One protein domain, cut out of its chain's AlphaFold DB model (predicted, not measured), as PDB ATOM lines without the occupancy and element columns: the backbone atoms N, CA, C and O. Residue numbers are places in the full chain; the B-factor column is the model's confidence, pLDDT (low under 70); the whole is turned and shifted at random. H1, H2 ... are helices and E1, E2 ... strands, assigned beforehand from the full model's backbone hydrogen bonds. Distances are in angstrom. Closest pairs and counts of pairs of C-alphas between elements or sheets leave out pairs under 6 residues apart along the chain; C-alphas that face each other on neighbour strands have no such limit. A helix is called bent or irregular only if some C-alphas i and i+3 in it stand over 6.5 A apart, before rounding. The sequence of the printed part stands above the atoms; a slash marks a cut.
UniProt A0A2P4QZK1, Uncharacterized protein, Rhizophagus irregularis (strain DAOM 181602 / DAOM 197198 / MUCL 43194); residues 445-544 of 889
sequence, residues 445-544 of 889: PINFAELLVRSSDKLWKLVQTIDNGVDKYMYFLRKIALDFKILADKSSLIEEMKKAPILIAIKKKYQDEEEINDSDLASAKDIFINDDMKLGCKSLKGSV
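AT A GLANCE: This is residues 445 to 544 of the 889 residues of an uncharacterized protein of Rhizophagus irregularis (strain DAOM 181602 / DAOM 197198 / MUCL 43194) (UniProt A0A2P4QZK1). The bent helix H1 with H2, H3 and H4 makes a small cluster of crossed helices, and from it reaches a long hairpin, E1 and E2, whose tip, residues 510 to 515, sticks out. After the hairpin, residues 523 to 539 make a long loop that ends in short H5, away from the helix cluster. The 100 printed residues have five named helices and two antiparallel strands, in the order H1 H2 H3 H4 E1 E2 H5, a mixed class. The whole is compact, with a radius of gyration of the C-alphas of 14.5 A, and flat, spanning 49 by 37 by 20 A.

IN THESE COORDINATES: H1, residues 445 to 464, begins with C-alpha 445 at (148.491, 150.437, 213.355); assigned as one helix by its hydrogen bonds, it is bent, with C-alphas 454 and 457 8.7 A apart. Its arms are H1a, residues 445 to 454, and H1b, residues 457 to 464, about perpendicular at 75 degrees. H2 is residues 469 to 482, 20.1 A. H3, residues 484 to 489, is only just irregular: C-alphas 486 and 489 are 6.7 A apart. H4 is residues 491 to 499. E1, residues 503 to 511, is 24.8 A long, and E2, residues 514 to 522, 23.7 A. H5, residues 540 to 543, ends with C-alpha 543 at (151.682, 166.038, 186.742).

HOW THE PARTS SIT: H1 is the hub. H1a touches residues 476 to 480 of H2, closest at the C-alphas of Pro 445 and Ile 480, 4.8 A. H1a touches H4 at a steep tilt of 47 degrees, the same way, closest at the C-alphas of Val 453 and Met 497, 5.9 A. H1a touches H3, about perpendicular at 77 degrees, closest at the C-alphas of Ile 446 and Leu 487, 6.5 A. H2 and E1 are near each other. In the hairpin, N 505 and O 520 are 2.8 A apart, within hydrogen-bond range. H5 touches no helix. Every O i to N i+4 pair is within range in H1a, H1b and H2; H4 has 4 of 5, and H3 0 of 2, with 2 of 3 O i to N i+3 pairs; H5 is too short for an O i to N i+4 pair.

THE WHOLE: The C-alphas farthest apart, of Asp 489 and Asp 512, are 49.1 A apart. The printed part has no cut, and the link from E2 to H5 is long. Confidence is under 70 at residues 510 to 515 and 530 to 536.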
ATOM      1  N   PRO A 445     148.432 149.491 214.477       87.19
ATOM      2  CA  PRO A 445     148.491 150.437 213.355       87.19
ATOM      3  C   PRO A 445     147.406 151.523 213.402       87.19
ATOM      4  O   PRO A 445     147.654 152.667 213.026       87.19
ATOM      5  N   ILE A 446     146.220 151.186 213.919       88.69
ATOM      6  CA  ILE A 446     145.112 152.126 214.126       88.69
ATOM      7  C   ILE A 446     145.494 153.203 215.144       88.69
ATOM      8  O   ILE A 446     145.273 154.382 214.888       88.69
ATOM      9  N   ASN A 447     146.107 152.818 216.267       88.38
ATOM     10  CA  ASN A 447     146.515 153.772 217.298       88.38
ATOM     11  C   ASN A 447     147.609 154.716 216.794       88.38
ATOM     12  O   ASN A 447     147.565 155.910 217.082       88.38
ATOM     13  N   PHE A 448     148.560 154.208 216.004       89.19
ATOM     14  CA  PHE A 448     149.558 155.057 215.352       89.19
ATOM     15  C   PHE A 448     148.908 156.034 214.368       89.19
ATOM     16  O   PHE A 448     149.230 157.219 214.389       89.19
ATOM     17  N   ALA A 449     147.964 155.580 213.542       89.88
ATOM     18  CA  ALA A 449     147.249 156.452 212.614       89.88
ATOM     19  C   ALA A 449     146.454 157.555 213.342       89.88
ATOM     20  O   ALA A 449     146.570 158.727 212.984       89.88
ATOM     21  N   GLU A 450     145.718 157.207 214.399       89.88
ATOM     22  CA  GLU A 450     144.991 158.164 215.248       89.88
ATOM     23  C   GLU A 450     145.943 159.162 215.927       89.88
ATOM     24  O   GLU A 450     145.665 160.363 215.962       89.88
ATOM     25  N   LEU A 451     147.104 158.700 216.411       89.75
ATOM     26  CA  LEU A 451     148.141 159.565 216.972       89.75
ATOM     27  C   LEU A 451     148.657 160.579 215.947       89.75
ATOM     28  O   LEU A 451     148.749 161.764 216.265       89.75
ATOM     29  N   LEU A 452     149.003 160.127 214.739       90.94
ATOM     30  CA  LEU A 452     149.549 161.002 213.703       90.94
ATOM     31  C   LEU A 452     148.524 162.048 213.256       90.94
ATOM     32  O   LEU A 452     148.872 163.216 213.101       90.94
ATOM     33  N   VAL A 453     147.255 161.670 213.104       91.12
ATOM     34  CA  VAL A 453     146.191 162.624 212.755       91.12
ATOM     35  C   VAL A 453     145.981 163.657 213.864       91.12
ATOM     36  O   VAL A 453     145.836 164.842 213.576       91.12
ATOM     37  N   ARG A 454     145.994 163.228 215.132       89.81
ATOM     38  CA  ARG A 454     145.705 164.100 216.278       89.81
ATOM     39  C   ARG A 454     146.872 165.009 216.675       89.81
ATOM     40  O   ARG A 454     146.637 166.143 217.080       89.81
ATOM     41  N   SER A 455     148.106 164.505 216.609       89.50
ATOM     42  CA  SER A 455     149.263 165.122 217.275       89.50
ATOM     43  C   SER A 455     150.586 165.017 216.495       89.50
ATOM     44  O   SER A 455     151.653 165.069 217.114       89.50
ATOM     45  N   SER A 456     150.547 164.883 215.164       88.94
ATOM     46  CA  SER A 456     151.745 164.807 214.301       88.94
ATOM     47  C   SER A 456     152.744 165.937 214.551       88.94
ATOM     48  O   SER A 456     153.919 165.649 214.748       88.94
ATOM     49  N   ASP A 457     152.297 167.192 214.658       87.00
ATOM     50  CA  ASP A 457     153.182 168.344 214.903       87.00
ATOM     51  C   ASP A 457     153.965 168.233 216.218       87.00
ATOM     52  O   ASP A 457     155.143 168.586 216.299       87.00
ATOM     53  N   LYS A 458     153.306 167.749 217.281       87.94
ATOM     54  CA  LYS A 458     153.941 167.576 218.593       87.94
ATOM     55  C   LYS A 458     154.942 166.424 218.552       87.94
ATOM     56  O   LYS A 458     156.046 166.572 219.070       87.94
ATOM     57  N   LEU A 459     154.569 165.307 217.926       88.62
ATOM     58  CA  LEU A 459     155.459 164.161 217.750       88.62
ATOM     59  C   LEU A 459     156.680 164.540 216.902       88.62
ATOM     60  O   LEU A 459     157.799 164.206 217.269       88.62
ATOM     61  N   TRP A 460     156.480 165.290 215.819       89.19
ATOM     62  CA  TRP A 460     157.543 165.754 214.931       89.19
ATOM     63  C   TRP A 460     158.554 166.643 215.649       89.19
ATOM     64  O   TRP A 460     159.751 166.396 215.555       89.19
ATOM     65  N   LYS A 461     158.089 167.609 216.453       87.69
ATOM     66  CA  LYS A 461     158.973 168.457 217.273       87.69
ATOM     67  C   LYS A 461     159.813 167.648 218.258       87.69
ATOM     68  O   LYS A 461     160.998 167.919 218.390       87.69
ATOM     69  N   LEU A 462     159.220 166.660 218.934       86.56
ATOM     70  CA  LEU A 462     159.963 165.777 219.844       86.56
ATOM     71  C   LEU A 462     161.013 164.972 219.082       86.56
ATOM     72  O   LEU A 462     162.173 164.912 219.476       86.56
ATOM     73  N   VAL A 463     160.615 164.405 217.950       87.31
ATOM     74  CA  VAL A 463     161.482 163.609 217.093       87.31
ATOM     75  C   VAL A 463     162.671 164.423 216.563       87.31
ATOM     76  O   VAL A 463     163.788 163.920 216.568       87.31
ATOM     77  N   GLN A 464     162.466 165.680 216.165       84.12
ATOM     78  CA  GLN A 464     163.534 166.559 215.668       84.12
ATOM     79  C   GLN A 464     164.626 166.866 216.705       84.12
ATOM     80  O   GLN A 464     165.724 167.259 216.326       84.12
ATOM     81  N   THR A 465     164.349 166.695 218.002       83.50
ATOM     82  CA  THR A 465     165.337 166.930 219.071       83.50
ATOM     83  C   THR A 465     166.254 165.736 219.345       83.50
ATOM     84  O   THR A 465     167.159 165.847 220.167       83.50
ATOM     85  N   ILE A 466     166.023 164.600 218.682       83.06
ATOM     86  CA  ILE A 466     166.701 163.326 218.940       83.06
ATOM     87  C   ILE A 466     167.534 162.934 217.712       83.06
ATOM     88  O   ILE A 466     167.057 163.022 216.577       83.06
ATOM     89  N   ASP A 467     168.748 162.424 217.933       72.69
ATOM     90  CA  ASP A 467     169.580 161.843 216.872       72.69
ATOM     91  C   ASP A 467     168.849 160.671 216.186       72.69
ATOM     92  O   ASP A 467     168.238 159.824 216.842       72.69
ATOM     93  N   ASN A 468     168.878 160.626 214.850       74.75
ATOM     94  CA  ASN A 468     168.086 159.701 214.018       74.75
ATOM     95  C   ASN A 468     166.563 159.793 214.236       74.75
ATOM     96  O   ASN A 468     165.819 158.839 213.989       74.75
ATOM     97  N   GLY A 469     166.060 160.945 214.680       79.62
ATOM     98  CA  GLY A 469     164.634 161.148 214.897       79.62
ATOM     99  C   GLY A 469     163.778 160.845 213.663       79.62
ATOM    100  O   GLY A 469     162.765 160.148 213.758       79.62
ATOM    101  N   VAL A 470     164.192 161.314 212.485       82.88
ATOM    102  CA  VAL A 470     163.439 161.094 211.238       82.88
ATOM    103  C   VAL A 470     163.198 159.598 210.988       82.88
ATOM    104  O   VAL A 470     162.090 159.217 210.607       82.88
ATOM    105  N   ASP A 471     164.171 158.738 211.304       85.12
ATOM    106  CA  ASP A 471     164.027 157.284 211.195       85.12
ATOM    107  C   ASP A 471     163.001 156.720 212.188       85.12
ATOM    108  O   ASP A 471     162.230 155.826 211.830       85.12
ATOM    109  N   LYS A 472     162.908 157.281 213.403       85.88
ATOM    110  CA  LYS A 472     161.863 156.918 214.382       85.88
ATOM    111  C   LYS A 472     160.466 157.307 213.906       85.88
ATOM    112  O   LYS A 472     159.531 156.519 214.022       85.88
ATOM    113  N   TYR A 473     160.300 158.487 213.312       89.62
ATOM    114  CA  TYR A 473     159.008 158.858 212.727       89.62
ATOM    115  C   TYR A 473     158.656 157.955 211.535       89.62
ATOM    116  O   TYR A 473     157.521 157.486 211.402       89.62
ATOM    117  N   MET A 474     159.648 157.634 210.699       87.25
ATOM    118  CA  MET A 474     159.497 156.671 209.610       87.25
ATOM    119  C   MET A 474     159.141 155.270 210.110       87.25
ATOM    120  O   MET A 474     158.370 154.583 209.445       87.25
ATOM    121  N   TYR A 475     159.638 154.839 211.271       88.19
ATOM    122  CA  TYR A 475     159.240 153.576 211.894       88.19
ATOM    123  C   TYR A 475     157.727 153.528 212.156       88.19
ATOM    124  O   TYR A 475     157.077 152.555 211.765       88.19
ATOM    125  N   PHE A 476     157.132 154.595 212.698       88.06
ATOM    126  CA  PHE A 476     155.679 154.665 212.913       88.06
ATOM    127  C   PHE A 476     154.892 154.616 211.598       88.06
ATOM    128  O   PHE A 476     153.929 153.856 211.476       88.06
ATOM    129  N   LEU A 477     155.339 155.353 210.576       89.56
ATOM    130  CA  LEU A 477     154.737 155.289 209.240       89.56
ATOM    131  C   LEU A 477     154.861 153.891 208.613       89.56
ATOM    132  O   LEU A 477     153.917 153.413 207.983       89.56
ATOM    133  N   ARG A 478     155.994 153.203 208.804       89.75
ATOM    134  CA  ARG A 478     156.207 151.829 208.321       89.75
ATOM    135  C   ARG A 478     155.280 150.837 209.018       89.75
ATOM    136  O   ARG A 478     154.716 149.990 208.333       89.75
ATOM    137  N   LYS A 479     155.064 150.962 210.332       87.94
ATOM    138  CA  LYS A 479     154.095 150.128 211.071       87.94
ATOM    139  C   LYS A 479     152.681 150.271 210.517       87.94
ATOM    140  O   LYS A 479     151.999 149.272 210.323       87.94
ATOM    141  N   ILE A 480     152.276 151.493 210.180       89.19
ATOM    142  CA  ILE A 480     151.000 151.746 209.501       89.19
ATOM    143  C   ILE A 480     150.982 151.121 208.099       89.19
ATOM    144  O   ILE A 480     149.984 150.527 207.696       89.19
ATOM    145  N   ALA A 481     152.071 151.257 207.340       86.81
ATOM    146  CA  ALA A 481     152.145 150.791 205.958       86.81
ATOM    147  C   ALA A 481     152.121 149.259 205.822       86.81
ATOM    148  O   ALA A 481     151.496 148.759 204.885       86.81
ATOM    149  N   LEU A 482     152.782 148.532 206.732       85.06
ATOM    150  CA  LEU A 482     152.840 147.063 206.733       85.06
ATOM    151  C   LEU A 482     151.442 146.444 206.842       85.06
ATOM    152  O   LEU A 482     151.089 145.575 206.047       85.06
ATOM    153  N   ASP A 483     150.621 146.980 207.742       82.12
ATOM    154  CA  ASP A 483     149.289 146.459 208.054       82.12
ATOM    155  C   ASP A 483     148.166 147.414 207.624       82.12
ATOM    156  O   ASP A 483     147.083 147.453 208.211       82.12
ATOM    157  N   PHE A 484     148.385 148.171 206.542       83.50
ATOM    158  CA  PHE A 484     147.433 149.185 206.070       83.50
ATOM    159  C   PHE A 484     146.039 148.614 205.756       83.50
ATOM    160  O   PHE A 484     145.043 149.329 205.812       83.50
ATOM    161  N   LYS A 485     145.939 147.312 205.456       83.50
ATOM    162  CA  LYS A 485     144.654 146.631 205.228       83.50
ATOM    163  C   LYS A 485     143.730 146.684 206.449       83.50
ATOM    164  O   LYS A 485     142.527 146.771 206.258       83.50
ATOM    165  N   ILE A 486     144.273 146.695 207.669       82.56
ATOM    166  CA  ILE A 486     143.490 146.790 208.916       82.56
ATOM    167  C   ILE A 486     142.746 148.134 208.998       82.56
ATOM    168  O   ILE A 486     141.675 148.231 209.587       82.56
ATOM    169  N   LEU A 487     143.283 149.180 208.362       80.94
ATOM    170  CA  LEU A 487     142.654 150.501 208.312       80.94
ATOM    171  C   LEU A 487     141.508 150.586 207.295       80.94
ATOM    172  O   LEU A 487     140.768 151.567 207.329       80.94
ATOM    173  N   ALA A 488     141.334 149.594 206.411       75.19
ATOM    174  CA  ALA A 488     140.314 149.628 205.359       75.19
ATOM    175  C   ALA A 488     138.888 149.778 205.918       75.19
ATOM    176  O   ALA A 488     138.066 150.464 205.312       75.19
ATOM    177  N   ASP A 489     138.635 149.220 207.103       76.12
ATOM    178  CA  ASP A 489     137.336 149.287 207.778       76.12
ATOM    179  C   ASP A 489     137.083 150.657 208.446       76.12
ATOM    180  O   ASP A 489     135.940 151.017 208.729       76.12
ATOM    181  N   LYS A 490     138.126 151.482 208.641       85.06
ATOM    182  CA  LYS A 490     138.044 152.839 209.211       85.06
ATOM    183  C   LYS A 490     138.156 153.920 208.129       85.06
ATOM    184  O   LYS A 490     139.108 154.703 208.088       85.06
ATOM    185  N   SER A 491     137.143 154.001 207.266       83.06
ATOM    186  CA  SER A 491     137.106 154.974 206.158       83.06
ATOM    187  C   SER A 491     137.241 156.441 206.604       83.06
ATOM    188  O   SER A 491     137.925 157.215 205.934       83.06
ATOM    189  N   SER A 492     136.663 156.821 207.751       89.06
ATOM    190  CA  SER A 492     136.761 158.178 208.309       89.06
ATOM    191  C   SER A 492     138.202 158.567 208.650       89.06
ATOM    192  O   SER A 492     138.669 159.621 208.224       89.06
ATOM    193  N   LEU A 493     138.930 157.681 209.336       88.81
ATOM    194  CA  LEU A 493     140.326 157.897 209.718       88.81
ATOM    195  C   LEU A 493     141.225 158.042 208.485       88.81
ATOM    196  O   LEU A 493     142.082 158.919 208.444       88.81
ATOM    197  N   ILE A 494     140.997 157.239 207.438       87.81
ATOM    198  CA  ILE A 494     141.739 157.364 206.176       87.81
ATOM    199  C   ILE A 494     141.502 158.737 205.528       87.81
ATOM    200  O   ILE A 494     142.443 159.350 205.024       87.81
ATOM    201  N   GLU A 495     140.266 159.242 205.524       86.75
ATOM    202  CA  GLU A 495     139.966 160.568 204.969       86.75
ATOM    203  C   GLU A 495     140.613 161.707 205.768       86.75
ATOM    204  O   GLU A 495     141.038 162.705 205.178       86.75
ATOM    205  N   GLU A 496     140.739 161.557 207.086       89.00
ATOM    206  CA  GLU A 496     141.490 162.490 207.927       89.00
ATOM    207  C   GLU A 496     142.993 162.420 207.635       89.00
ATOM    208  O   GLU A 496     143.615 163.453 207.387       89.00
ATOM    209  N   MET A 497     143.561 161.213 207.529       89.94
ATOM    210  CA  MET A 497     144.968 160.999 207.167       89.94
ATOM    211  C   MET A 497     145.340 161.623 205.815       89.94
ATOM    212  O   MET A 497     146.440 162.144 205.658       89.94
ATOM    213  N   LYS A 498     144.432 161.609 204.827       86.69
ATOM    214  CA  LYS A 498     144.657 162.248 203.514       86.69
ATOM    215  C   LYS A 498     144.773 163.774 203.595       86.69
ATOM    216  O   LYS A 498     145.334 164.391 202.688       86.69
ATOM    217  N   LYS A 499     144.167 164.387 204.613       87.12
ATOM    218  CA  LYS A 499     144.120 165.845 204.798       87.12
ATOM    219  C   LYS A 499     145.202 166.332 205.756       87.12
ATOM    220  O   LYS A 499     145.735 167.414 205.537       87.12
ATOM    221  N   ALA A 500     145.497 165.558 206.797       89.25
ATOM    222  CA  ALA A 500     146.444 165.931 207.834       89.25
ATOM    223  C   ALA A 500     147.903 165.925 207.319       89.25
ATOM    224  O   ALA A 500     148.257 165.088 206.480       89.25
ATOM    225  N   PRO A 501     148.765 166.837 207.807       91.12
ATOM    226  CA  PRO A 501     150.185 166.864 207.472       91.12
ATOM    227  C   PRO A 501     150.937 165.778 208.253       91.12
ATOM    228  O   PRO A 501     151.589 166.050 209.249       91.12
ATOM    229  N   ILE A 502     150.807 164.520 207.829       91.81
ATOM    230  CA  ILE A 502     151.382 163.369 208.552       91.81
ATOM    231  C   ILE A 502     152.554 162.709 207.824       91.81
ATOM    232  O   ILE A 502     153.242 161.878 208.414       91.81
ATOM    233  N   LEU A 503     152.765 163.030 206.545       90.31
ATOM    234  CA  LEU A 503     153.786 162.407 205.707       90.31
ATOM    235  C   LEU A 503     155.045 163.267 205.680       90.31
ATOM    236  O   LEU A 503     154.958 164.485 205.570       90.31
ATOM    237  N   ILE A 504     156.211 162.626 205.715       88.31
ATOM    238  CA  ILE A 504     157.489 163.325 205.569       88.31
ATOM    239  C   ILE A 504     157.671 163.723 204.102       88.31
ATOM    240  O   ILE A 504     157.674 162.872 203.210       88.31
ATOM    241  N   ALA A 505     157.839 165.018 203.856       87.31
ATOM    242  CA  ALA A 505     158.154 165.588 202.558       87.31
ATOM    243  C   ALA A 505     159.592 166.107 202.543       87.31
ATOM    244  O   ALA A 505     160.020 166.819 203.448       87.31
ATOM    245  N   ILE A 506     160.325 165.775 201.480       84.81
ATOM    246  CA  ILE A 506     161.690 166.255 201.255       84.81
ATOM    247  C   ILE A 506     161.645 167.360 200.203       84.81
ATOM    248  O   ILE A 506     161.254 167.134 199.054       84.81
ATOM    249  N   LYS A 507     162.072 168.559 200.587       82.81
ATOM    250  CA  LYS A 507     162.231 169.706 199.701       82.81
ATOM    251  C   LYS A 507     163.713 169.915 199.408       82.81
ATOM    252  O   LYS A 507     164.470 170.380 200.253       82.81
ATOM    253  N   LYS A 508     164.102 169.618 198.170       80.12
ATOM    254  CA  LYS A 508     165.452 169.880 197.660       80.12
ATOM    255  C   LYS A 508     165.650 171.381 197.462       80.12
ATOM    256  O   LYS A 508     164.920 172.000 196.680       80.12
ATOM    257  N   LYS A 509     166.616 171.964 198.166       75.69
ATOM    258  CA  LYS A 509     167.096 173.337 197.973       75.69
ATOM    259  C   LYS A 509     168.526 173.268 197.439       75.69
ATOM    260  O   LYS A 509     169.314 172.456 197.900       75.69
ATOM    261  N   TYR A 510     168.841 174.118 196.468       69.62
ATOM    262  CA  TYR A 510     170.207 174.283 195.974       69.62
ATOM    263  C   TYR A 510     170.756 175.589 196.545       69.62
ATOM    264  O   TYR A 510     170.204 176.656 196.262       69.62
ATOM    265  N   GLN A 511     171.796 175.496 197.368       61.12
ATOM    266  CA  GLN A 511     172.567 176.626 197.889       61.12
ATOM    267  C   GLN A 511     174.034 176.362 197.550       61.12
ATOM    268  O   GLN A 511     174.522 175.278 197.833       61.12
ATOM    269  N   ASP A 512     174.698 177.318 196.895       58.88
ATOM    270  CA  ASP A 512     176.133 177.253 196.564       58.88
ATOM    271  C   ASP A 512     176.584 175.935 195.896       58.88
ATOM    272  O   ASP A 512     177.608 175.364 196.240       58.88
ATOM    273  N   GLU A 513     175.793 175.446 194.929       56.25
ATOM    274  CA  GLU A 513     176.009 174.174 194.202       56.25
ATOM    275  C   GLU A 513     175.894 172.886 195.046       56.25
ATOM    276  O   GLU A 513     175.927 171.790 194.482       56.25
ATOM    277  N   GLU A 514     175.621 172.989 196.349       50.84
ATOM    278  CA  GLU A 514     175.302 171.859 197.223       50.84
ATOM    279  C   GLU A 514     173.783 171.628 197.329       50.84
ATOM    280  O   GLU A 514     172.962 172.550 197.431       50.84
ATOM    281  N   GLU A 515     173.383 170.354 197.263       67.44
ATOM    282  CA  GLU A 515     171.991 169.924 197.400       67.44
ATOM    283  C   GLU A 515     171.660 169.716 198.880       67.44
ATOM    284  O   GLU A 515     172.063 168.725 199.488       67.44
ATOM    285  N   ILE A 516     170.889 170.638 199.456       72.75
ATOM    286  CA  ILE A 516     170.414 170.547 200.836       72.75
ATOM    287  C   ILE A 516     168.982 170.009 200.826       72.75
ATOM    288  O   ILE A 516     168.075 170.582 200.210       72.75
ATOM    289  N   ASN A 517     168.770 168.902 201.534       76.50
ATOM    290  CA  ASN A 517     167.456 168.305 201.738       76.50
ATOM    291  C   ASN A 517     166.824 168.870 203.011       76.50
ATOM    292  O   ASN A 517     167.281 168.587 204.113       76.50
ATOM    293  N   ASP A 518     165.758 169.645 202.849       79.25
ATOM    294  CA  ASP A 518     164.931 170.130 203.952       79.25
ATOM    295  C   ASP A 518     163.742 169.177 204.131       79.25
ATOM    296  O   ASP A 518     163.040 168.893 203.156       79.25
ATOM    297  N   SER A 519     163.533 168.641 205.333       83.25
ATOM    298  CA  SER A 519     162.478 167.657 205.603       83.25
ATOM    299  C   SER A 519     161.446 168.220 206.567       83.25
ATOM    300  O   SER A 519     161.805 168.646 207.664       83.25
ATOM    301  N   ASP A 520     160.176 168.177 206.178       86.31
ATOM    302  CA  ASP A 520     159.062 168.650 206.998       86.31
ATOM    303  C   ASP A 520     157.806 167.804 206.758       86.31
ATOM    304  O   ASP A 520     157.738 167.034 205.795       86.31
ATOM    305  N   LEU A 521     156.806 167.932 207.625       89.62
ATOM    306  CA  LEU A 521     155.538 167.239 207.451       89.62
ATOM    307  C   LEU A 521     154.641 167.946 206.432       89.62
ATOM    308  O   LEU A 521     154.464 169.162 206.453       89.62
ATOM    309  N   ALA A 522     154.030 167.169 205.541       88.06
ATOM    310  CA  ALA A 522     153.108 167.675 204.535       88.06
ATOM    311  C   ALA A 522     151.910 166.746 204.325       88.06
ATOM    312  O   ALA A 522     151.924 165.554 204.654       88.06
ATOM    313  N   SER A 523     150.846 167.314 203.758       88.88
ATOM    314  CA  SER A 523     149.663 166.553 203.372       88.88
ATOM    315  C   SER A 523     149.934 165.741 202.103       88.88
ATOM    316  O   SER A 523     150.714 166.147 201.235       88.88
ATOM    317  N   ALA A 524     149.226 164.624 201.929       85.38
ATOM    318  CA  ALA A 524     149.351 163.800 200.726       85.38
ATOM    319  C   ALA A 524     149.102 164.594 199.425       85.38
ATOM    320  O   ALA A 524     149.720 164.325 198.398       85.38
ATOM    321  N   LYS A 525     148.240 165.621 199.452       81.75
ATOM    322  CA  LYS A 525     147.899 166.438 198.270       81.75
ATOM    323  C   LYS A 525     149.049 167.310 197.760       81.75
ATOM    324  O   LYS A 525     149.026 167.706 196.582       81.75
ATOM    325  N   ASP A 526     150.005 167.606 198.635       82.12
ATOM    326  CA  ASP A 526     151.136 168.499 198.380       82.12
ATOM    327  C   ASP A 526     152.410 167.727 198.007       82.12
ATOM    328  O   ASP A 526     153.388 168.322 197.555       82.12
ATOM    329  N   ILE A 527     152.384 166.395 198.129       84.69
ATOM    330  CA  ILE A 527     153.512 165.510 197.837       84.69
ATOM    331  C   ILE A 527     153.385 164.922 196.425       84.69
ATOM    332  O   ILE A 527     152.330 164.429 196.006       84.69
ATOM    333  N   PHE A 528     154.504 164.941 195.697       82.62
ATOM    334  CA  PHE A 528     154.659 164.277 194.405       82.62
ATOM    335  C   PHE A 528     155.530 163.031 194.558       82.62
ATOM    336  O   PHE A 528     156.639 163.121 195.080       82.62
ATOM    337  N   ILE A 529     155.054 161.885 194.070       82.19
ATOM    338  CA  ILE A 529     155.785 160.609 194.128       82.19
ATOM    339  C   ILE A 529     156.118 160.093 192.724       82.19
ATOM    340  O   ILE A 529     155.409 160.387 191.755       82.19
ATOM    341  N   ASN A 530     157.211 159.338 192.611       68.50
ATOM    342  CA  ASN A 530     157.644 158.734 191.346       68.50
ATOM    343  C   ASN A 530     156.931 157.396 191.048       68.50
ATOM    344  O   ASN A 530     156.882 156.987 189.889       68.50
ATOM    345  N   ASP A 531     156.326 156.788 192.075       60.75
ATOM    346  CA  ASP A 531     155.723 155.447 192.060       60.75
ATOM    347  C   ASP A 531     154.180 155.471 192.188       60.75
ATOM    348  O   ASP A 531     153.540 156.519 192.039       60.75
ATOM    349  N   ASP A 532     153.574 154.302 192.428       59.44
ATOM    350  CA  ASP A 532     152.123 154.094 192.500       59.44
ATOM    351  C   ASP A 532     151.429 154.963 193.561       59.44
ATOM    352  O   ASP A 532     151.844 155.063 194.718       59.44
ATOM    353  N   MET A 533     150.304 155.566 193.164       59.59
ATOM    354  CA  MET A 533     149.522 156.492 193.987       59.59
ATOM    355  C   MET A 533     148.904 155.790 195.206       59.59
ATOM    356  O   MET A 533     147.969 155.001 195.073       59.59
ATOM    357  N   LYS A 534     149.358 156.148 196.414       63.81
ATOM    358  CA  LYS A 534     148.696 155.824 197.691       63.81
ATOM    359  C   LYS A 534     148.323 157.105 198.439       63.81
ATOM    360  O   LYS A 534     148.950 158.141 198.246       63.81
ATOM    361  N   LEU A 535     147.251 157.049 199.239       63.97
ATOM    362  CA  LEU A 535     146.712 158.178 200.026       63.97
ATOM    363  C   LEU A 535     146.363 159.452 199.217       63.97
ATOM    364  O   LEU A 535     146.144 160.512 199.790       63.97
ATOM    365  N   GLY A 536     146.243 159.361 197.889       65.56
ATOM    366  CA  GLY A 536     145.901 160.507 197.037       65.56
ATOM    367  C   GLY A 536     147.079 161.414 196.660       65.56
ATOM    368  O   GLY A 536     146.836 162.498 196.124       65.56
ATOM    369  N   CYS A 537     148.326 160.981 196.891       76.94
ATOM    370  CA  CYS A 537     149.522 161.674 196.401       76.94
ATOM    371  C   CYS A 537     149.521 161.792 194.874       76.94
ATOM    372  O   CYS A 537     149.047 160.900 194.168       76.94
ATOM    373  N   LYS A 538     150.078 162.886 194.344       77.88
ATOM    374  CA  LYS A 538     150.119 163.132 192.896       77.88
ATOM    375  C   LYS A 538     151.300 162.399 192.267       77.88
ATOM    376  O   LYS A 538     152.430 162.507 192.735       77.88
ATOM    377  N   SER A 539     151.066 161.706 191.152       79.56
ATOM    378  CA  SER A 539     152.169 161.167 190.348       79.56
ATOM    379  C   SER A 539     152.975 162.313 189.739       79.56
ATOM    380  O   SER A 539     152.410 163.181 189.062       79.56
ATOM    381  N   LEU A 540     154.296 162.303 189.926       79.31
ATOM    382  CA  LEU A 540     155.196 163.275 189.311       79.31
ATOM    383  C   LEU A 540     155.130 163.177 187.780       79.31
ATOM    384  O   LEU A 540     154.905 164.177 187.100       79.31
ATOM    385  N   LYS A 541     155.217 161.955 187.242       74.44
ATOM    386  CA  LYS A 541     155.124 161.675 185.802       74.44
ATOM    387  C   LYS A 541     153.802 162.152 185.194       74.44
ATOM    388  O   LYS A 541     153.804 162.686 184.091       74.44
ATOM    389  N   GLY A 542     152.688 161.965 185.905       71.38
ATOM    390  CA  GLY A 542     151.366 162.415 185.452       71.38
ATOM    391  C   GLY A 542     151.143 163.928 185.568       71.38
ATOM    392  O   GLY A 542     150.314 164.479 184.846       71.38
ATOM    393  N   SER A 543     151.874 164.608 186.457       79.69
ATOM    394  CA  SER A 543     151.682 166.038 186.742       79.69
ATOM    395  C   SER A 543     152.539 166.960 185.871       79.69
ATOM    396  O   SER A 543     152.205 168.136 185.712       79.69
ATOM    397  N   VAL A 544     153.637 166.452 185.301       82.44
ATOM    398  CA  VAL A 544     154.511 167.220 184.404       82.44
ATOM    399  C   VAL A 544     153.914 167.260 182.994       82.44
ATOM    400  O   VAL A 544     153.761 166.236 182.336       82.44
TER     401      VAL A 544